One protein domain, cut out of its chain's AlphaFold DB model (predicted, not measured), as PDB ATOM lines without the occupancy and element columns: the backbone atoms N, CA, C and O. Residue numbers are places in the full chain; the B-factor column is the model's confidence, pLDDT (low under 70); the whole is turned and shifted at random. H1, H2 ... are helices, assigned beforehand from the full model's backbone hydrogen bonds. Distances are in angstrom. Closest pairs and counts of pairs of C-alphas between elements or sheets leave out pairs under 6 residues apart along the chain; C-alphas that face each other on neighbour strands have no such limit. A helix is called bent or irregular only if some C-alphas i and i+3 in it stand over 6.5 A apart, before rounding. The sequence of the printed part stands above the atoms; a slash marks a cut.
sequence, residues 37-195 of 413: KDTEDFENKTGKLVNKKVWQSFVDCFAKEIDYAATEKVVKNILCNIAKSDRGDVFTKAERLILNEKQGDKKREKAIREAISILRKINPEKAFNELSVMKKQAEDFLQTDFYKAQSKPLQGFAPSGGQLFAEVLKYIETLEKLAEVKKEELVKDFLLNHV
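This is residues 37 to 195 of the 413 residues of an uncharacterized protein of Wolbachia endosymbiont of Cylisticus convexus (UniProt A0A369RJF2). Start with the long bent helix H6: it and the long helix H1 cross near one end of the domain and spread apart from there as a fork, with H2a in the middle between them. H2b folds back beside H2a and, with H3, packs on one side of it, while H4 and H6a cross each other on the other side, with the small helix H5 at the tip beyond them. The printed part has 159 residues with six named helices in the order H1 to H6 and no named strand, in the class all helix, and the helix packing is mostly crossed, with 2 of 10 touching pairs at a shallow tilt. It is only just compact, close to loose, with a radius of gyration of the C-alphas of 17.9 A and spans of 59 by 40 by 26 A.

Look first at H6, residues 161 to 195, assigned as one helix by its hydrogen bonds but bent, with C-alphas 181 and 184 7.0 A apart. Its arm H6a, residues 161 to 181, is 31.0 A long, and H6b, residues 184 to 195, ends at C-alpha 195 at (-12.817, 36.276, 70.289). Find C-alpha 39 at (0.470, 44.254, 75.249); from there H1 runs 37.6 A to residue 65. H2, residues 72 to 99, is likewise one helix by its hydrogen bonds but bent, with C-alphas 86 and 89 9.6 A apart; its arms are H2a, residues 72 to 86, 21.2 A, and H2b, residues 89 to 99, itself irregular, with C-alphas 90 and 93 7.1 A apart. H3 is residues 105 to 119, H4 residues 124 to 143, 28.6 A, and H5 residues 145 to 149.

Look at H4 and H6a first: they touch at a steep tilt of 44 degrees, opposite ways, closest at the C-alphas of Ala 138 and Phe 165, 5.0 A apart. H6a also touches H2a, about perpendicular at 75 degrees, with residues 164 to 171 alone, closest at the C-alphas of Val 168 and Val 74, 5.7 A. H2b touches H3, closest at the C-alphas of Ala 94 and Ala 111, 5.1 A. H6b touches H1 with residues 186 to 190 alone, closest at the C-alphas of Leu 186 and Val 50, 6.0 A. H5 and H6a are close but not clearly touching, the C-alphas of Tyr 147 and Gly 162 being closest at 6.2 A. Every O i to N i+4 pair is within hydrogen-bond range in H2a, H3, H4, H5 and H6b, against 20 of 23 in H1, 5 of 7 in H2b and 16 of 17 in H6a.

The C-alphas farthest apart, those of Lys 37 and Gly 156, are 61.1 A apart. The printed part has no cut, and the link from H5 to H6, 11 residues, is long. Look for pLDDT under 70 in residues 101 to 104 and 149 to 162.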
ATOM      1  N   LYS A  37      -5.863  46.585  72.965       90.31
ATOM      2  CA  LYS A  37      -5.229  47.849  72.546       90.31
ATOM      3  C   LYS A  37      -3.743  47.667  72.230       90.31
ATOM      4  O   LYS A  37      -3.252  48.180  71.228       90.31
ATOM      5  N   ASP A  38      -3.065  46.933  73.104       88.38
ATOM      6  CA  ASP A  38      -1.618  46.777  73.202       88.38
ATOM      7  C   ASP A  38      -1.304  45.574  74.121       88.38
ATOM      8  O   ASP A  38      -2.209  44.867  74.582       88.38
ATOM      9  N   THR A  39      -0.017  45.325  74.367       90.94
ATOM     10  CA  THR A  39       0.470  44.254  75.249       90.94
ATOM     11  C   THR A  39       0.037  44.441  76.709       90.94
ATOM     12  O   THR A  39      -0.222  43.459  77.399       90.94
ATOM     13  N   GLU A  40      -0.086  45.681  77.191       92.56
ATOM     14  CA  GLU A  40      -0.436  45.976  78.585       92.56
ATOM     15  C   GLU A  40      -1.925  45.693  78.855       92.56
ATOM     16  O   GLU A  40      -2.286  45.051  79.841       92.56
ATOM     17  N   ASP A  41      -2.806  46.098  77.936       93.88
ATOM     18  CA  ASP A  41      -4.236  45.776  77.945       93.88
ATOM     19  C   ASP A  41      -4.485  44.260  77.840       93.88
ATOM     20  O   ASP A  41      -5.436  43.753  78.441       93.88
ATOM     21  N   PHE A  42      -3.620  43.525  77.129       93.25
ATOM     22  CA  PHE A  42      -3.621  42.060  77.119       93.25
ATOM     23  C   PHE A  42      -3.257  41.483  78.492       93.25
ATOM     24  O   PHE A  42      -4.106  40.817  79.087       93.25
ATOM     25  N   GLU A  43      -2.059  41.765  79.021       92.75
ATOM     26  CA  GLU A  43      -1.573  41.170  80.280       92.75
ATOM     27  C   GLU A  43      -2.478  41.528  81.477       92.75
ATOM     28  O   GLU A  43      -2.782  40.674  82.311       92.75
ATOM     29  N   ASN A  44      -3.017  42.752  81.527       91.75
ATOM     30  CA  ASN A  44      -3.973  43.157  82.562       91.75
ATOM     31  C   ASN A  44      -5.291  42.356  82.507       91.75
ATOM     32  O   ASN A  44      -5.851  41.984  83.546       91.75
ATOM     33  N   LYS A  45      -5.823  42.085  81.306       91.12
ATOM     34  CA  LYS A  45      -7.089  41.348  81.131       91.12
ATOM     35  C   LYS A  45      -6.921  39.842  81.316       91.12
ATOM     36  O   LYS A  45      -7.775  39.225  81.957       91.12
ATOM     37  N   THR A  46      -5.854  39.257  80.771       91.19
ATOM     38  CA  THR A  46      -5.536  37.832  80.939       91.19
ATOM     39  C   THR A  46      -5.181  37.554  82.398       91.19
ATOM     40  O   THR A  46      -5.849  36.736  83.034       91.19
ATOM     41  N   GLY A  47      -4.229  38.301  82.964       87.94
ATOM     42  CA  GLY A  47      -3.734  38.151  84.329       87.94
ATOM     43  C   GLY A  47      -4.857  38.157  85.359       87.94
ATOM     44  O   GLY A  47      -5.000  37.200  86.116       87.94
ATOM     45  N   LYS A  48      -5.752  39.153  85.330       87.50
ATOM     46  CA  LYS A  48      -6.868  39.259  86.290       87.50
ATOM     47  C   LYS A  48      -7.786  38.028  86.327       87.50
ATOM     48  O   LYS A  48      -8.287  37.662  87.393       87.50
ATOM     49  N   LEU A  49      -8.040  37.393  85.181       86.12
ATOM     50  CA  LEU A  49      -8.920  36.221  85.088       86.12
ATOM     51  C   LEU A  49      -8.176  34.904  85.331       86.12
ATOM     52  O   LEU A  49      -8.706  34.029  86.021       86.12
ATOM     53  N   VAL A  50      -6.953  34.778  84.816       89.56
ATOM     54  CA  VAL A  50      -6.091  33.608  85.023       89.56
ATOM     55  C   VAL A  50      -5.710  33.497  86.496       89.56
ATOM     56  O   VAL A  50      -5.984  32.463  87.099       89.56
ATOM     57  N   ASN A  51      -5.234  34.578  87.123       90.75
ATOM     58  CA  ASN A  51      -4.888  34.625  88.548       90.75
ATOM     59  C   ASN A  51      -6.071  34.207  89.434       90.75
ATOM     60  O   ASN A  51      -5.898  33.447  90.382       90.75
ATOM     61  N   LYS A  52      -7.301  34.617  89.087       91.69
ATOM     62  CA  LYS A  52      -8.515  34.187  89.796       91.69
ATOM     63  C   LYS A  52      -8.792  32.683  89.652       91.69
ATOM     64  O   LYS A  52      -9.172  32.048  90.634       91.69
ATOM     65  N   LYS A  53      -8.618  32.102  88.458       92.38
ATOM     66  CA  LYS A  53      -8.806  30.656  88.217       92.38
ATOM     67  C   LYS A  53      -7.690  29.800  88.843       92.38
ATOM     68  O   LYS A  53      -7.980  28.733  89.387       92.38
ATOM     69  N   VAL A  54      -6.440  30.268  88.802       92.56
ATOM     70  CA  VAL A  54      -5.289  29.642  89.479       92.56
ATOM     71  C   VAL A  54      -5.517  29.647  90.987       92.56
ATOM     72  O   VAL A  54      -5.478  28.590  91.611       92.56
ATOM     73  N   TRP A  55      -5.869  30.801  91.562       94.38
ATOM     74  CA  TRP A  55      -6.175  30.905  92.985       94.38
ATOM     75  C   TRP A  55      -7.323  29.974  93.401       94.38
ATOM     76  O   TRP A  55      -7.199  29.251  94.385       94.38
ATOM     77  N   GLN A  56      -8.404  29.888  92.615       92.94
ATOM     78  CA  GLN A  56      -9.483  28.935  92.896       92.94
ATOM     79  C   GLN A  56      -8.988  27.476  92.884       92.94
ATOM     80  O   GLN A  56      -9.382  26.706  93.757       92.94
ATOM     81  N   SER A  57      -8.066  27.114  91.979       92.00
ATOM     82  CA  SER A  57      -7.424  25.788  92.000       92.00
ATOM     83  C   SER A  57      -6.650  25.535  93.298       92.00
ATOM     84  O   SER A  57      -6.738  24.433  93.830       92.00
ATOM     85  N   PHE A  58      -5.930  26.531  93.828       94.31
ATOM     86  CA  PHE A  58      -5.208  26.397  95.101       94.31
ATOM     87  C   PHE A  58      -6.182  26.207  96.270       94.31
ATOM     88  O   PHE A  58      -5.988  25.323  97.099       94.31
ATOM     89  N   VAL A  59      -7.278  26.971  96.300       94.06
ATOM     90  CA  VAL A  59      -8.318  26.833  97.332       94.06
ATOM     91  C   VAL A  59      -8.980  25.455  97.304       94.06
ATOM     92  O   VAL A  59      -9.286  24.901  98.360       94.06
ATOM     93  N   ASP A  60      -9.163  24.873  96.120       91.81
ATOM     94  CA  ASP A  60      -9.713  23.525  95.985       91.81
ATOM     95  C   ASP A  60      -8.684  22.416  96.305       91.81
ATOM     96  O   ASP A  60      -9.095  21.330  96.712       91.81
ATOM     97  N   CYS A  61      -7.371  22.679  96.210       92.75
ATOM     98  CA  CYS A  61      -6.320  21.829  96.795       92.75
ATOM     99  C   CYS A  61      -6.345  21.898  98.329       92.75
ATOM    100  O   CYS A  61      -6.519  20.865  98.976       92.75
ATOM    101  N   PHE A  62      -6.306  23.102  98.919       92.88
ATOM    102  CA  PHE A  62      -6.389  23.279 100.377       92.88
ATOM    103  C   PHE A  62      -7.626  22.583 100.968       92.88
ATOM    104  O   PHE A  62      -7.528  21.905 101.987       92.88
ATOM    105  N   ALA A  63      -8.788  22.695 100.313       89.69
ATOM    106  CA  ALA A  63     -10.027  22.060 100.763       89.69
ATOM    107  C   ALA A  63      -9.981  20.518 100.773       89.69
ATOM    108  O   ALA A  63     -10.707  19.906 101.553       89.69
ATOM    109  N   LYS A  64      -9.166  19.893  99.913       88.81
ATOM    110  CA  LYS A  64      -8.984  18.430  99.853       88.81
ATOM    111  C   LYS A  64      -7.918  17.933 100.825       88.81
ATOM    112  O   LYS A  64      -8.028  16.824 101.335       88.81
ATOM    113  N   GLU A  65      -6.887  18.738 101.053       90.06
ATOM    114  CA  GLU A  65      -5.649  18.309 101.713       90.06
ATOM    115  C   GLU A  65      -5.541  18.757 103.180       90.06
ATOM    116  O   GLU A  65      -4.639  18.315 103.890       90.06
ATOM    117  N   ILE A  66      -6.474  19.587 103.667       86.19
ATOM    118  CA  ILE A  66      -6.503  20.066 105.062       86.19
ATOM    119  C   ILE A  66      -6.662  18.947 106.104       86.19
ATOM    120  O   ILE A  66      -6.206  19.109 107.234       86.19
ATOM    121  N   ASP A  67      -7.257  17.821 105.710       83.38
ATOM    122  CA  ASP A  67      -7.448  16.622 106.538       83.38
ATOM    123  C   ASP A  67      -6.604  15.429 106.035       83.38
ATOM    124  O   ASP A  67      -6.760  14.303 106.505       83.38
ATOM    125  N   TYR A  68      -5.705  15.648 105.067       83.25
ATOM    126  CA  TYR A  68      -4.833  14.596 104.546       83.25
ATOM    127  C   TYR A  68      -3.583  14.462 105.419       83.25
ATOM    128  O   TYR A  68      -2.762  15.374 105.482       83.25
ATOM    129  N   ALA A  69      -3.414  13.311 106.075       78.19
ATOM    130  CA  ALA A  69      -2.428  13.113 107.144       78.19
ATOM    131  C   ALA A  69      -0.972  13.491 106.790       78.19
ATOM    132  O   ALA A  69      -0.214  13.881 107.675       78.19
ATOM    133  N   ALA A  70      -0.573  13.404 105.514       74.19
ATOM    134  CA  ALA A  70       0.778  13.758 105.071       74.19
ATOM    135  C   ALA A  70       1.005  15.271 104.859       74.19
ATOM    136  O   ALA A  70       2.152  15.698 104.775       74.19
ATOM    137  N   THR A  71      -0.053  16.082 104.755       80.56
ATOM    138  CA  THR A  71       0.030  17.533 104.480       80.56
ATOM    139  C   THR A  71      -0.792  18.395 105.440       80.56
ATOM    140  O   THR A  71      -0.655  19.616 105.418       80.56
ATOM    141  N   GLU A  72      -1.616  17.795 106.307       84.62
ATOM    142  CA  GLU A  72      -2.566  18.460 107.213       84.62
ATOM    143  C   GLU A  72      -1.946  19.661 107.948       84.62
ATOM    144  O   GLU A  72      -2.501  20.760 107.927       84.62
ATOM    145  N   LYS A  73      -0.769  19.493 108.564       83.31
ATOM    146  CA  LYS A  73      -0.112  20.560 109.343       83.31
ATOM    147  C   LYS A  73       0.344  21.735 108.472       83.31
ATOM    148  O   LYS A  73       0.169  22.886 108.867       83.31
ATOM    149  N   VAL A  74       0.872  21.447 107.283       86.50
ATOM    150  CA  VAL A  74       1.336  22.442 106.304       86.50
ATOM    151  C   VAL A  74       0.153  23.219 105.731       86.50
ATOM    152  O   VAL A  74       0.126  24.449 105.792       86.50
ATOM    153  N   VAL A  75      -0.865  22.501 105.247       88.06
ATOM    154  CA  VAL A  75      -2.058  23.085 104.622       88.06
ATOM    155  C   VAL A  75      -2.824  23.951 105.612       88.06
ATOM    156  O   VAL A  75      -3.183  25.077 105.274       88.06
ATOM    157  N   LYS A  76      -3.022  23.486 106.855       89.12
ATOM    158  CA  LYS A  76      -3.651  24.292 107.913       89.12
ATOM    159  C   LYS A  76      -2.894  25.587 108.198       89.12
ATOM    160  O   LYS A  76      -3.545  26.611 108.379       89.12
ATOM    161  N   ASN A  77      -1.560  25.545 108.253       86.88
ATOM    162  CA  ASN A  77      -0.727  26.716 108.533       86.88
ATOM    163  C   ASN A  77      -0.876  27.765 107.414       86.88
ATOM    164  O   ASN A  77      -1.314  28.885 107.678       86.88
ATOM    165  N   ILE A  78      -0.656  27.363 106.157       89.31
ATOM    166  CA  ILE A  78      -0.807  28.233 104.977       89.31
ATOM    167  C   ILE A  78      -2.222  28.833 104.912       89.31
ATOM    168  O   ILE A  78      -2.386  30.049 104.813       89.31
ATOM    169  N   LEU A  79      -3.258  27.997 105.035       90.31
ATOM    170  CA  LEU A  79      -4.659  28.422 105.006       90.31
ATOM    171  C   LEU A  79      -5.003  29.404 106.135       90.31
ATOM    172  O   LEU A  79      -5.710  30.383 105.889       90.31
ATOM    173  N   CYS A  80      -4.513  29.168 107.358       88.31
ATOM    174  CA  CYS A  80      -4.764  30.067 108.481       88.31
ATOM    175  C   CYS A  80      -4.071  31.416 108.287       88.31
ATOM    176  O   CYS A  80      -4.715  32.436 108.518       88.31
ATOM    177  N   ASN A  81      -2.823  31.441 107.814       88.38
ATOM    178  CA  ASN A  81      -2.086  32.687 107.589       88.38
ATOM    179  C   ASN A  81      -2.766  33.565 106.525       88.38
ATOM    180  O   ASN A  81      -3.027  34.735 106.793       88.38
ATOM    181  N   ILE A  82      -3.179  32.999 105.381       89.50
ATOM    182  CA  ILE A  82      -3.887  33.765 104.332       89.50
ATOM    183  C   ILE A  82      -5.276  34.228 104.805       89.50
ATOM    184  O   ILE A  82      -5.671  35.369 104.572       89.50
ATOM    185  N   ALA A  83      -6.033  33.379 105.510       87.38
ATOM    186  CA  ALA A  83      -7.329  33.786 106.058       87.38
ATOM    187  C   ALA A  83      -7.188  34.890 107.129       87.38
ATOM    188  O   ALA A  83      -8.032  35.786 107.220       87.38
ATOM    189  N   LYS A  84      -6.101  34.855 107.909       86.38
ATOM    190  CA  LYS A  84      -5.763  35.841 108.940       86.38
ATOM    191  C   LYS A  84      -5.240  37.151 108.363       86.38
ATOM    192  O   LYS A  84      -5.643  38.196 108.861       86.38
ATOM    193  N   SER A  85      -4.448  37.148 107.291       84.69
ATOM    194  CA  SER A  85      -4.067  38.400 106.622       84.69
ATOM    195  C   SER A  85      -5.243  39.065 105.895       84.69
ATOM    196  O   SER A  85      -5.228  40.274 105.637       84.69
ATOM    197  N   ASP A  86      -6.332  38.324 105.643       84.94
ATOM    198  CA  ASP A  86      -7.597  38.915 105.207       84.94
ATOM    199  C   ASP A  86      -8.490  39.463 106.320       84.94
ATOM    200  O   ASP A  86      -9.025  40.565 106.189       84.94
ATOM    201  N   ARG A  87      -8.657  38.717 107.413       83.69
ATOM    202  CA  ARG A  87      -9.654  39.023 108.453       83.69
ATOM    203  C   ARG A  87      -9.088  39.532 109.779       83.69
ATOM    204  O   ARG A  87      -9.874  39.898 110.653       83.69
ATOM    205  N   GLY A  88      -7.768  39.574 109.930       81.19
ATOM    206  CA  GLY A  88      -7.083  39.988 111.152       81.19
ATOM    207  C   GLY A  88      -7.563  39.215 112.381       81.19
ATOM    208  O   GLY A  88      -7.900  38.029 112.310       81.19
ATOM    209  N   ASP A  89      -7.666  39.923 113.506       75.00
ATOM    210  CA  ASP A  89      -8.044  39.351 114.805       75.00
ATOM    211  C   ASP A  89      -9.428  38.685 114.833       75.00
ATOM    212  O   ASP A  89      -9.691  37.828 115.682       75.00
ATOM    213  N   VAL A  90     -10.309  39.020 113.883       75.00
ATOM    214  CA  VAL A  90     -11.638  38.401 113.751       75.00
ATOM    215  C   VAL A  90     -11.520  36.897 113.468       75.00
ATOM    216  O   VAL A  90     -12.363  36.118 113.915       75.00
ATOM    217  N   PHE A  91     -10.455  36.462 112.784       82.94
ATOM    218  CA  PHE A  91     -10.232  35.051 112.457       82.94
ATOM    219  C   PHE A  91      -9.537  34.251 113.572       82.94
ATOM    220  O   PHE A  91      -9.623  33.023 113.572       82.94
ATOM    221  N   THR A  92      -8.940  34.898 114.581       78.69
ATOM    222  CA  THR A  92      -8.166  34.248 115.664       78.69
ATOM    223  C   THR A  92      -8.936  33.132 116.389       78.69
ATOM    224  O   THR A  92      -8.354  32.156 116.867       78.69
ATOM    225  N   LYS A  93     -10.272  33.226 116.463       77.06
ATOM    226  CA  LYS A  93     -11.111  32.160 117.035       77.06
ATOM    227  C   LYS A  93     -11.205  30.932 116.122       77.06
ATOM    228  O   LYS A  93     -11.159  29.819 116.636       77.06
ATOM    229  N   ALA A  94     -11.334  31.118 114.810       77.31
ATOM    230  CA  ALA A  94     -11.389  30.035 113.828       77.31
ATOM    231  C   ALA A  94     -10.005  29.400 113.606       77.31
ATOM    232  O   ALA A  94      -9.901  28.178 113.611       77.31
ATOM    233  N   GLU A  95      -8.941  30.207 113.553       82.38
ATOM    234  CA  GLU A  95      -7.535  29.769 113.573       82.38
ATOM    235  C   GLU A  95      -7.279  28.758 114.708       82.38
ATOM    236  O   GLU A  95      -6.869  27.621 114.468       82.38
ATOM    237  N   ARG A  96      -7.641  29.113 115.950       80.88
ATOM    238  CA  ARG A  96      -7.518  28.210 117.111       80.88
ATOM    239  C   ARG A  96      -8.367  26.938 117.004       80.88
ATOM    240  O   ARG A  96      -8.022  25.955 117.653       80.88
ATOM    241  N   LEU A  97      -9.468  26.930 116.250       80.81
ATOM    242  CA  LEU A  97     -10.293  25.730 116.037       80.81
ATOM    243  C   LEU A  97      -9.706  24.796 114.967       80.81
ATOM    244  O   LEU A  97      -9.932  23.593 115.038       80.81
ATOM    245  N   ILE A  98      -8.965  25.336 113.998       81.94
ATOM    246  CA  ILE A  98      -8.343  24.576 112.902       81.94
ATOM    247  C   ILE A  98      -7.012  23.956 113.358       81.94
ATOM    248  O   ILE A  98      -6.727  22.795 113.050       81.94
ATOM    249  N   LEU A  99      -6.215  24.711 114.121       80.50
ATOM    250  CA  LEU A  99      -4.877  24.300 114.564       80.50
ATOM    251  C   LEU A  99      -4.866  23.347 115.776       80.50
ATOM    252  O   LEU A  99      -3.869  22.665 115.987       80.50
ATOM    253  N   ASN A 100      -5.944  23.262 116.568       74.62
ATOM    254  CA  ASN A 100      -6.000  22.388 117.750       74.62
ATOM    255  C   ASN A 100      -6.684  21.042 117.459       74.62
ATOM    256  O   ASN A 100      -7.878  20.994 117.179       74.62
ATOM    257  N   GLU A 101      -5.954  19.941 117.644       61.06
ATOM    258  CA  GLU A 101      -6.414  18.564 117.375       61.06
ATOM    259  C   GLU A 101      -7.476  18.040 118.374       61.06
ATOM    260  O   GLU A 101      -8.213  17.113 118.063       61.06
ATOM    261  N   LYS A 102      -7.603  18.629 119.573       59.31
ATOM    262  CA  LYS A 102      -8.441  18.103 120.681       59.31
ATOM    263  C   LYS A 102      -9.901  18.599 120.705       59.31
ATOM    264  O   LYS A 102     -10.481  18.717 121.784       59.31
ATOM    265  N   GLN A 103     -10.498  18.965 119.568       61.31
ATOM    266  CA  GLN A 103     -11.842  19.574 119.529       61.31
ATOM    267  C   GLN A 103     -12.864  18.745 118.749       61.31
ATOM    268  O   GLN A 103     -12.535  18.133 117.746       61.31
ATOM    269  N   GLY A 104     -14.128  18.782 119.189       68.62
ATOM    270  CA  GLY A 104     -15.212  18.023 118.557       68.62
ATOM    271  C   GLY A 104     -15.470  18.433 117.102       68.62
ATOM    272  O   GLY A 104     -15.716  19.611 116.814       68.62
ATOM    273  N   ASP A 105     -15.482  17.436 116.219       75.44
ATOM    274  CA  ASP A 105     -15.370  17.543 114.755       75.44
ATOM    275  C   ASP A 105     -16.277  18.611 114.133       75.44
ATOM    276  O   ASP A 105     -15.819  19.473 113.384       75.44
ATOM    277  N   LYS A 106     -17.551  18.661 114.544       82.62
ATOM    278  CA  LYS A 106     -18.547  19.629 114.039       82.62
ATOM    279  C   LYS A 106     -18.129  21.101 114.192       82.62
ATOM    280  O   LYS A 106     -18.559  21.941 113.401       82.62
ATOM    281  N   LYS A 107     -17.321  21.451 115.206       82.50
ATOM    282  CA  LYS A 107     -16.797  22.823 115.387       82.50
ATOM    283  C   LYS A 107     -15.584  23.084 114.488       82.50
ATOM    284  O   LYS A 107     -15.513  24.159 113.892       82.50
ATOM    285  N   ARG A 108     -14.686  22.100 114.354       83.06
ATOM    286  CA  ARG A 108     -13.511  22.123 113.462       83.06
ATOM    287  C   ARG A 108     -13.945  22.249 111.999       83.06
ATOM    288  O   ARG A 108     -13.558  23.203 111.332       83.06
ATOM    289  N   GLU A 109     -14.855  21.390 111.536       84.44
ATOM    290  CA  GLU A 109     -15.445  21.453 110.189       84.44
ATOM    291  C   GLU A 109     -16.067  22.817 109.860       84.44
ATOM    292  O   GLU A 109     -16.002  23.276 108.717       84.44
ATOM    293  N   LYS A 110     -16.731  23.457 110.833       86.94
ATOM    294  CA  LYS A 110     -17.349  24.770 110.622       86.94
ATOM    295  C   LYS A 110     -16.279  25.846 110.423       86.94
ATOM    296  O   LYS A 110     -16.417  26.646 109.501       86.94
ATOM    297  N   ALA A 111     -15.217  25.829 111.229       86.12
ATOM    298  CA  ALA A 111     -14.090  26.749 111.090       86.12
ATOM    299  C   ALA A 111     -13.338  26.544 109.762       86.12
ATOM    300  O   ALA A 111     -13.028  27.518 109.081       86.12
ATOM    301  N   ILE A 112     -13.134  25.293 109.333       87.31
ATOM    302  CA  ILE A 112     -12.555  24.961 108.020       87.31
ATOM    303  C   ILE A 112     -13.422  25.516 106.880       87.31
ATOM    304  O   ILE A 112     -12.918  26.201 105.990       87.31
ATOM    305  N   ARG A 113     -14.743  25.287 106.922       88.31
ATOM    306  CA  ARG A 113     -15.685  25.827 105.924       88.31
ATOM    307  C   ARG A 113     -15.689  27.357 105.886       88.31
ATOM    308  O   ARG A 113     -15.798  27.936 104.806       88.31
ATOM    309  N   GLU A 114     -15.551  28.009 107.036       88.12
ATOM    310  CA  GLU A 114     -15.429  29.464 107.150       88.12
ATOM    311  C   GLU A 114     -14.120  29.975 106.524       88.12
ATOM    312  O   GLU A 114     -14.165  30.872 105.681       88.12
ATOM    313  N   ALA A 115     -12.983  29.343 106.828       87.94
ATOM    314  CA  ALA A 115     -11.678  29.674 106.253       87.94
ATOM    315  C   ALA A 115     -11.647  29.508 104.723       87.94
ATOM    316  O   ALA A 115     -11.274  30.434 104.008       87.94
ATOM    317  N   ILE A 116     -12.144  28.382 104.197       90.75
ATOM    318  CA  ILE A 116     -12.289  28.172 102.746       90.75
ATOM    319  C   ILE A 116     -13.243  29.214 102.127       90.75
ATOM    320  O   ILE A 116     -13.008  29.678 101.013       90.75
ATOM    321  N   SER A 117     -14.296  29.649 102.834       90.19
ATOM    322  CA  SER A 117     -15.179  30.725 102.350       90.19
ATOM    323  C   SER A 117     -14.488  32.094 102.293       90.19
ATOM    324  O   SER A 117     -14.794  32.874 101.391       90.19
ATOM    325  N   ILE A 118     -13.568  32.385 103.220       89.62
ATOM    326  CA  ILE A 118     -12.715  33.584 103.191       89.62
ATOM    327  C   ILE A 118     -11.760  33.500 101.994       89.62
ATOM    328  O   ILE A 118     -11.751  34.402 101.157       89.62
ATOM    329  N   LEU A 119     -11.050  32.380 101.835       89.81
ATOM    330  CA  LEU A 119     -10.118  32.158 100.725       89.81
ATOM    331  C   LEU A 119     -10.795  32.241  99.346       89.81
ATOM    332  O   LEU A 119     -10.215  32.792  98.418       89.81
ATOM    333  N   ARG A 120     -12.045  31.789  99.188       92.19
ATOM    334  CA  ARG A 120     -12.807  31.971  97.929       92.19
ATOM    335  C   ARG A 120     -13.186  33.429  97.618       92.19
ATOM    336  O   ARG A 120     -13.648  33.706  96.512       92.19
ATOM    337  N   LYS A 121     -13.053  34.350  98.581       90.88
ATOM    338  CA  LYS A 121     -13.464  35.765  98.478       90.88
ATOM    339  C   LYS A 121     -12.299  36.758  98.503       90.88
ATOM    340  O   LYS A 121     -12.508  37.900  98.099       90.88
ATOM    341  N   ILE A 122     -11.118  36.351  98.969       90.88
ATOM    342  CA  ILE A 122      -9.913  37.191  98.989       90.88
ATOM    343  C   ILE A 122      -9.536  37.646  97.565       90.88
ATOM    344  O   ILE A 122      -9.802  36.944  96.585       90.88
ATOM    345  N   ASN A 123      -8.894  38.812  97.436       89.81
ATOM    346  CA  ASN A 123      -8.253  39.194  96.175       89.81
ATOM    347  C   ASN A 123      -7.094  38.204  95.889       89.81
ATOM    348  O   ASN A 123      -6.216  38.081  96.747       89.81
ATOM    349  N   PRO A 124      -7.049  37.541  94.713       91.12
ATOM    350  CA  PRO A 124      -5.937  36.674  94.327       91.12
ATOM    351  C   PRO A 124      -4.558  37.325  94.481       91.12
ATOM    352  O   PRO A 124      -3.658  36.686  95.004       91.12
ATOM    353  N   GLU A 125      -4.388  38.599  94.113       89.81
ATOM    354  CA  GLU A 125      -3.109  39.324  94.244       89.81
ATOM    355  C   GLU A 125      -2.638  39.372  95.704       89.81
ATOM    356  O   GLU A 125      -1.482  39.087  96.005       89.81
ATOM    357  N   LYS A 126      -3.560  39.654  96.633       90.62
ATOM    358  CA  LYS A 126      -3.282  39.655  98.074       90.62
ATOM    359  C   LYS A 126      -2.891  38.258  98.567       90.62
ATOM    360  O   LYS A 126      -1.959  38.138  99.354       90.62
ATOM    361  N   ALA A 127      -3.562  37.215  98.081       91.81
ATOM    362  CA  ALA A 127      -3.252  35.834  98.444       91.81
ATOM    363  C   ALA A 127      -1.903  35.346  97.888       91.81
ATOM    364  O   ALA A 127      -1.156  34.681  98.603       91.81
ATOM    365  N   PHE A 128      -1.559  35.696  96.643       92.88
ATOM    366  CA  PHE A 128      -0.253  35.376  96.057       92.88
ATOM    367  C   PHE A 128       0.884  36.135  96.752       92.88
ATOM    368  O   PHE A 128       1.930  35.545  97.010       92.88
ATOM    369  N   ASN A 129       0.667  37.398  97.133       92.75
ATOM    370  CA  ASN A 129       1.630  38.151  97.941       92.75
ATOM    371  C   ASN A 129       1.866  37.481  99.304       92.75
ATOM    372  O   ASN A 129       3.013  37.334  99.715       92.75
ATOM    373  N   GLU A 130       0.811  37.013  99.976       92.56
ATOM    374  CA  GLU A 130       0.934  36.293 101.251       92.56
ATOM    375  C   GLU A 130       1.675  34.950 101.103       92.56
ATOM    376  O   GLU A 130       2.540  34.622 101.915       92.56
ATOM    377  N   LEU A 131       1.396  34.188 100.037       93.12
ATOM    378  CA  LEU A 131       2.152  32.973  99.706       93.12
ATOM    379  C   LEU A 131       3.637  33.272  99.460       93.12
ATOM    380  O   LEU A 131       4.491  32.536  99.947       93.12
ATOM    381  N   SER A 132       3.950  34.362  98.754       93.56
ATOM    382  CA  SER A 132       5.327  34.806  98.508       93.56
ATOM    383  C   SER A 132       6.049  35.206  99.804       93.56
ATOM    384  O   SER A 132       7.196  34.816 100.023       93.56
ATOM    385  N   VAL A 133       5.358  35.892 100.725       93.62
ATOM    386  CA  VAL A 133       5.888  36.205 102.065       93.62
ATOM    387  C   VAL A 133       6.188  34.927 102.853       93.62
ATOM    388  O   VAL A 133       7.281  34.806 103.402       93.62
ATOM    389  N   MET A 134       5.274  33.951 102.875       91.38
ATOM    390  CA  MET A 134       5.509  32.666 103.549       91.38
ATOM    391  C   MET A 134       6.647  31.859 102.920       91.38
ATOM    392  O   MET A 134       7.453  31.280 103.648       91.38
ATOM    393  N   LYS A 135       6.739  31.841 101.585       93.88
ATOM    394  CA  LYS A 135       7.838  31.202 100.854       93.88
ATOM    395  C   LYS A 135       9.178  31.796 101.272       93.88
ATOM    396  O   LYS A 135      10.049  31.060 101.727       93.88
ATOM    397  N   LYS A 136       9.297  33.127 101.229       93.19
ATOM    398  CA  LYS A 136      10.512  33.830 101.640       93.19
ATOM    399  C   LYS A 136      10.859  33.582 103.112       93.19
ATOM    400  O   LYS A 136      12.011  33.314 103.422       93.19
ATOM    401  N   GLN A 137       9.880  33.611 104.019       89.38
ATOM    402  CA  GLN A 137      10.109  33.292 105.435       89.38
ATOM    403  C   GLN A 137      10.650  31.868 105.633       89.38
ATOM    404  O   GLN A 137      11.506  31.656 106.492       89.38
ATOM    405  N   ALA A 138      10.179  30.899 104.841       87.75
ATOM    406  CA  ALA A 138      10.709  29.541 104.859       87.75
ATOM    407  C   ALA A 138      12.133  29.471 104.283       87.75
ATOM    408  O   ALA A 138      13.007  28.889 104.919       87.75
ATOM    409  N   GLU A 139      12.396  30.103 103.136       90.81
ATOM    410  CA  GLU A 139      13.733  30.193 102.530       90.81
ATOM    411  C   GLU A 139      14.755  30.831 103.487       90.81
ATOM    412  O   GLU A 139      15.799  30.231 103.758       90.81
ATOM    413  N   ASP A 140      14.429  31.995 104.057       88.50
ATOM    414  CA  ASP A 140      15.262  32.722 105.021       88.50
ATOM    415  C   ASP A 140      15.538  31.853 106.267       88.50
ATOM    416  O   ASP A 140      16.680  31.757 106.724       88.50
ATOM    417  N   PHE A 141      14.523  31.150 106.797       84.12
ATOM    418  CA  PHE A 141      14.686  30.259 107.951       84.12
ATOM    419  C   PHE A 141      15.619  29.073 107.656       84.12
ATOM    420  O   PHE A 141      16.488  28.748 108.471       84.12
ATOM    421  N   LEU A 142      15.475  28.434 106.491       82.44
ATOM    422  CA  LEU A 142      16.285  27.279 106.083       82.44
ATOM    423  C   LEU A 142      17.759  27.643 105.835       82.44
ATOM    424  O   LEU A 142      18.634  26.781 105.924       82.44
ATOM    425  N   GLN A 143      18.058  28.917 105.577       84.69
ATOM    426  CA  GLN A 143      19.431  29.413 105.467       84.69
ATOM    427  C   GLN A 143      20.096  29.684 106.828       84.69
ATOM    428  O   GLN A 143      21.322  29.823 106.877       84.69
ATOM    429  N   THR A 144      19.346  29.724 107.936       80.62
ATOM    430  CA  THR A 144      19.912  30.005 109.268       80.62
ATOM    431  C   THR A 144      20.860  28.909 109.760       80.62
ATOM    432  O   THR A 144      20.655  27.712 109.539       80.62
ATOM    433  N   ASP A 145      21.879  29.310 110.520       76.31
ATOM    434  CA  ASP A 145      22.807  28.366 111.156       76.31
ATOM    435  C   ASP A 145      22.113  27.491 112.212       76.31
ATOM    436  O   ASP A 145      22.493  26.338 112.408       76.31
ATOM    437  N   PHE A 146      21.027  27.993 112.811       70.69
ATOM    438  CA  PHE A 146      20.139  27.219 113.679       70.69
ATOM    439  C   PHE A 146      19.521  26.022 112.942       70.69
ATOM    440  O   PHE A 146      19.610  24.893 113.428       70.69
ATOM    441  N   TYR A 147      18.944  26.237 111.751       72.56
ATOM    442  CA  TYR A 147      18.397  25.137 110.956       72.56
ATOM    443  C   TYR A 147      19.494  24.181 110.480       72.56
ATOM    444  O   TYR A 147      19.349  22.969 110.626       72.56
ATOM    445  N   LYS A 148      20.627  24.698 109.984       72.19
ATOM    446  CA  LYS A 148      21.765  23.866 109.553       72.19
ATOM    447  C   LYS A 148      22.263  22.955 110.681       72.19
ATOM    448  O   LYS A 148      22.449  21.760 110.450       72.19
ATOM    449  N   ALA A 149      22.397  23.478 111.903       66.88
ATOM    450  CA  ALA A 149      22.801  22.714 113.085       66.88
ATOM    451  C   ALA A 149      21.773  21.648 113.521       66.88
ATOM    452  O   ALA A 149      22.160  20.627 114.085       66.88
ATOM    453  N   GLN A 150      20.481  21.854 113.239       64.00
ATOM    454  CA  GLN A 150      19.384  20.933 113.586       64.00
ATOM    455  C   GLN A 150      18.826  20.141 112.386       64.00
ATOM    456  O   GLN A 150      17.786  19.492 112.491       64.00
ATOM    457  N   SER A 151      19.517  20.166 111.243       61.78
ATOM    458  CA  SER A 151      19.043  19.597 109.970       61.78
ATOM    459  C   SER A 151      18.948  18.064 109.942       61.78
ATOM    460  O   SER A 151      18.271  17.503 109.078       61.78
ATOM    461  N   LYS A 152      19.595  17.362 110.882       60.62
ATOM    462  CA  LYS A 152      19.520  15.899 111.004       60.62
ATOM    463  C   LYS A 152      18.243  15.488 111.756       60.62
ATOM    464  O   LYS A 152      18.080  15.900 112.903       60.62
ATOM    465  N   PRO A 153      17.365  14.645 111.176       55.94
ATOM    466  CA  PRO A 153      16.191  14.142 111.883       55.94
ATOM    467  C   PRO A 153      16.594  13.330 113.120       55.94
ATOM    468  O   PRO A 153      17.368  12.378 113.012       55.94
ATOM    469  N   LEU A 154      16.023  13.655 114.281       53.72
ATOM    470  CA  LEU A 154      16.056  12.761 115.437       53.72
ATOM    471  C   LEU A 154      15.037  11.642 115.204       53.72
ATOM    472  O   LEU A 154      13.827  11.872 115.189       53.72
ATOM    473  N   GLN A 155      15.539  10.430 114.979       45.72
ATOM    474  CA  GLN A 155      14.723   9.264 114.657       45.72
ATOM    475  C   GLN A 155      13.720   8.986 115.794       45.72
ATOM    476  O   GLN A 155      14.113   8.824 116.946       45.72
ATOM    477  N   GLY A 156      12.422   8.961 115.472       47.59
ATOM    478  CA  GLY A 156      11.340   8.733 116.443       47.59
ATOM    479  C   GLY A 156      10.710   9.989 117.065       47.59
ATOM    480  O   GLY A 156       9.761   9.850 117.834       47.59
ATOM    481  N   PHE A 157      11.166  11.199 116.725       47.72
ATOM    482  CA  PHE A 157      10.526  12.449 117.160       47.72
ATOM    483  C   PHE A 157       9.599  13.028 116.081       47.72
ATOM    484  O   PHE A 157       9.803  12.827 114.885       47.72
ATOM    485  N   ALA A 158       8.569  13.763 116.515       51.41
ATOM    486  CA  ALA A 158       7.712  14.538 115.617       51.41
ATOM    487  C   ALA A 158       8.529  15.620 114.876       51.41
ATOM    488  O   ALA A 158       9.533  16.080 115.433       51.41
ATOM    489  N   PRO A 159       8.106  16.056 113.669       54.06
ATOM    490  CA  PRO A 159       8.879  17.013 112.893       54.06
ATOM    491  C   PRO A 159       9.200  18.274 113.693       54.06
ATOM    492  O   PRO A 159       8.313  18.877 114.306       54.06
ATOM    493  N   SER A 160      10.474  18.670 113.696       61.62
ATOM    494  CA  SER A 160      10.894  19.905 114.360       61.62
ATOM    495  C   SER A 160      10.269  21.118 113.663       61.62
ATOM    496  O   SER A 160       9.900  21.053 112.488       61.62
ATOM    497  N   GLY A 161      10.194  22.262 114.353       61.00
ATOM    498  CA  GLY A 161       9.674  23.498 113.750       61.00
ATOM    499  C   GLY A 161      10.376  23.874 112.436       61.00
ATOM    500  O   GLY A 161       9.738  24.412 111.540       61.00
ATOM    501  N   GLY A 162      11.653  23.507 112.278       64.38
ATOM    502  CA  GLY A 162      12.399  23.691 111.032       64.38
ATOM    503  C   GLY A 162      12.002  22.748 109.894       64.38
ATOM    504  O   GLY A 162      12.016  23.162 108.738       64.38
ATOM    505  N   GLN A 163      11.594  21.511 110.191       71.12
ATOM    506  CA  GLN A 163      11.101  20.588 109.162       71.12
ATOM    507  C   GLN A 163       9.765  21.068 108.575       71.12
ATOM    508  O   GLN A 163       9.570  20.970 107.368       71.12
ATOM    509  N   LEU A 164       8.908  21.707 109.382       76.19
ATOM    510  CA  LEU A 164       7.685  22.346 108.882       76.19
ATOM    511  C   LEU A 164       7.970  23.480 107.883       76.19
ATOM    512  O   LEU A 164       7.225  23.615 106.918       76.19
ATOM    513  N   PHE A 165       9.043  24.267 108.048       81.38
ATOM    514  CA  PHE A 165       9.428  25.276 107.048       81.38
ATOM    515  C   PHE A 165       9.882  24.635 105.725       81.38
ATOM    516  O   PHE A 165       9.486  25.104 104.660       81.38
ATOM    517  N   ALA A 166      10.636  23.531 105.775       83.81
ATOM    518  CA  ALA A 166      11.016  22.779 104.574       83.81
ATOM    519  C   ALA A 166       9.793  22.187 103.845       83.81
ATOM    520  O   ALA A 166       9.710  22.241 102.618       83.81
ATOM    521  N   GLU A 167       8.820  21.657 104.591       85.69
ATOM    522  CA  GLU A 167       7.571  21.137 104.029       85.69
ATOM    523  C   GLU A 167       6.672  22.251 103.463       85.69
ATOM    524  O   GLU A 167       6.102  22.070 102.388       85.69
ATOM    525  N   VAL A 168       6.584  23.414 104.125       88.88
ATOM    526  CA  VAL A 168       5.872  24.605 103.620       88.88
ATOM    527  C   VAL A 168       6.485  25.100 102.311       88.88
ATOM    528  O   VAL A 168       5.743  25.299 101.350       88.88
ATOM    529  N   LEU A 169       7.814  25.246 102.235       89.88
ATOM    530  CA  LEU A 169       8.499  25.664 101.008       89.88
ATOM    531  C   LEU A 169       8.197  24.696  99.856       89.88
ATOM    532  O   LEU A 169       7.673  25.106  98.821       89.88
ATOM    533  N   LYS A 170       8.420  23.395 100.081       90.94
ATOM    534  CA  LYS A 170       8.134  22.335  99.103       90.94
ATOM    535  C   LYS A 170       6.671  22.341  98.644       90.94
ATOM    536  O   LYS A 170       6.394  22.087  97.475       90.94
ATOM    537  N   TYR A 171       5.731  22.618  99.547       91.94
ATOM    538  CA  TYR A 171       4.310  22.688  99.216       91.94
ATOM    539  C   TYR A 171       3.977  23.910  98.347       91.94
ATOM    540  O   TYR A 171       3.254  23.777  97.359       91.94
ATOM    541  N   ILE A 172       4.534  25.085  98.664       92.44
ATOM    542  CA  ILE A 172       4.343  26.299  97.858       92.44
ATOM    543  C   ILE A 172       4.947  26.115  96.458       92.44
ATOM    544  O   ILE A 172       4.269  26.407  95.477       92.44
ATOM    545  N   GLU A 173       6.141  25.528  96.335       92.75
ATOM    546  CA  GLU A 173       6.727  25.175  95.030       92.75
ATOM    547  C   GLU A 173       5.834  24.230  94.205       92.75
ATOM    548  O   GLU A 173       5.774  24.325  92.979       92.75
ATOM    549  N   THR A 174       5.138  23.291  94.854       92.19
ATOM    550  CA  THR A 174       4.184  22.400  94.177       92.19
ATOM    551  C   THR A 174       2.952  23.162  93.680       92.19
ATOM    552  O   THR A 174       2.468  22.877  92.582       92.19
ATOM    553  N   LEU A 175       2.466  24.157  94.431       91.19
ATOM    554  CA  LEU A 175       1.404  25.058  93.972       91.19
ATOM    555  C   LEU A 175       1.866  25.942  92.801       91.19
ATOM    556  O   LEU A 175       1.123  26.099  91.833       91.19
ATOM    557  N   GLU A 176       3.086  26.482  92.846       91.75
ATOM    558  CA  GLU A 176       3.670  27.272  91.750       91.75
ATOM    559  C   GLU A 176       3.755  26.446  90.456       91.75
ATOM    560  O   GLU A 176       3.214  26.861  89.431       91.75
ATOM    561  N   LYS A 177       4.283  25.216  90.518       90.12
ATOM    562  CA  LYS A 177       4.313  24.278  89.375       90.12
ATOM    563  C   LYS A 177       2.909  23.949  88.847       90.12
ATOM    564  O   LYS A 177       2.698  23.861  87.639       90.12
ATOM    565  N   LEU A 178       1.918  23.797  89.733       88.50
ATOM    566  CA  LEU A 178       0.517  23.604  89.336       88.50
ATOM    567  C   LEU A 178      -0.060  24.838  88.619       88.50
ATOM    568  O   LEU A 178      -0.885  24.684  87.714       88.50
ATOM    569  N   ALA A 179       0.346  26.046  89.017       88.38
ATOM    570  CA  ALA A 179      -0.036  27.277  88.338       88.38
ATOM    571  C   ALA A 179       0.606  27.371  86.951       88.38
ATOM    572  O   ALA A 179      -0.119  27.621  85.992       88.38
ATOM    573  N   GLU A 180       1.912  27.115  86.830       86.94
ATOM    574  CA  GLU A 180       2.651  27.110  85.557       86.94
ATOM    575  C   GLU A 180       1.995  26.186  84.524       86.94
ATOM    576  O   GLU A 180       1.596  26.649  83.456       86.94
ATOM    577  N   VAL A 181       1.776  24.913  84.880       84.44
ATOM    578  CA  VAL A 181       1.161  23.904  83.994       84.44
ATOM    579  C   VAL A 181      -0.240  24.316  83.525       84.44
ATOM    580  O   VAL A 181      -0.625  24.027  82.395       84.44
ATOM    581  N   LYS A 182      -1.013  25.010  84.369       85.50
ATOM    582  CA  LYS A 182      -2.370  25.469  84.029       85.50
ATOM    583  C   LYS A 182      -2.402  26.813  83.302       85.50
ATOM    584  O   LYS A 182      -3.400  27.113  82.650       85.50
ATOM    585  N   LYS A 183      -1.378  27.657  83.438       88.00
ATOM    586  CA  LYS A 183      -1.418  29.061  83.002       88.00
ATOM    587  C   LYS A 183      -1.688  29.184  81.502       88.00
ATOM    588  O   LYS A 183      -2.604  29.911  81.126       88.00
ATOM    589  N   GLU A 184      -0.950  28.448  80.671       89.81
ATOM    590  CA  GLU A 184      -1.096  28.495  79.206       89.81
ATOM    591  C   GLU A 184      -2.496  28.037  78.750       89.81
ATOM    592  O   GLU A 184      -3.141  28.706  77.939       89.81
ATOM    593  N   GLU A 185      -3.020  26.947  79.326       90.75
ATOM    594  CA  GLU A 185      -4.377  26.450  79.053       90.75
ATOM    595  C   GLU A 185      -5.445  27.479  79.459       90.75
ATOM    596  O   GLU A 185      -6.349  27.790  78.684       90.75
ATOM    597  N   LEU A 186      -5.305  28.085  80.643       91.94
ATOM    598  CA  LEU A 186      -6.236  29.095  81.145       91.94
ATOM    599  C   LEU A 186      -6.226  30.395  80.325       91.94
ATOM    600  O   LEU A 186      -7.289  31.009  80.168       91.94
ATOM    601  N   VAL A 187      -5.064  30.811  79.803       93.00
ATOM    602  CA  VAL A 187      -4.951  31.926  78.845       93.00
ATOM    603  C   VAL A 187      -5.652  31.555  77.538       93.00
ATOM    604  O   VAL A 187      -6.515  32.308  77.082       93.00
ATOM    605  N   LYS A 188      -5.360  30.378  76.974       93.31
ATOM    606  CA  LYS A 188      -5.955  29.894  75.721       93.31
ATOM    607  C   LYS A 188      -7.481  29.846  75.788       93.31
ATOM    608  O   LYS A 188      -8.154  30.409  74.921       93.31
ATOM    609  N   ASP A 189      -8.025  29.257  76.849       91.75
ATOM    610  CA  ASP A 189      -9.460  29.222  77.146       91.75
ATOM    611  C   ASP A 189     -10.077  30.621  77.190       91.75
ATOM    612  O   ASP A 189     -11.155  30.861  76.637       91.75
ATOM    613  N   PHE A 190      -9.418  31.558  77.875       92.50
ATOM    614  CA  PHE A 190      -9.900  32.930  77.959       92.50
ATOM    615  C   PHE A 190      -9.942  33.591  76.577       92.50
ATOM    616  O   PHE A 190     -10.965  34.181  76.224       92.50
ATOM    617  N   LEU A 191      -8.883  33.456  75.774       93.81
ATOM    618  CA  LEU A 191      -8.807  34.086  74.456       93.81
ATOM    619  C   LEU A 191      -9.809  33.485  73.459       93.81
ATOM    620  O   LEU A 191     -10.479  34.240  72.752       93.81
ATOM    621  N   LEU A 192      -9.987  32.156  73.450       92.94
ATOM    622  CA  LEU A 192     -11.008  31.475  72.638       92.94
ATOM    623  C   LEU A 192     -12.419  31.998  72.948       92.94
ATOM    624  O   LEU A 192     -13.194  32.302  72.037       92.94
ATOM    625  N   ASN A 193     -12.738  32.171  74.234       91.00
ATOM    626  CA  ASN A 193     -14.006  32.760  74.658       91.00
ATOM    627  C   ASN A 193     -14.108  34.247  74.273       91.00
ATOM    628  O   ASN A 193     -15.152  34.672  73.770       91.00
ATOM    629  N   HIS A 194     -13.032  35.021  74.448       90.31
ATOM    630  CA  HIS A 194     -12.972  36.454  74.140       90.31
ATOM    631  C   HIS A 194     -13.289  36.747  72.665       90.31
ATOM    632  O   HIS A 194     -14.168  37.560  72.366       90.31
ATOM    633  N   VAL A 195     -12.647  36.033  71.733       90.75
ATOM    634  CA  VAL A 195     -12.817  36.276  70.289       90.75
ATOM    635  C   VAL A 195     -14.009  35.553  69.662       90.75
ATOM    636  O   VAL A 195     -14.286  35.756  68.481       90.75
TER     637      VAL A 195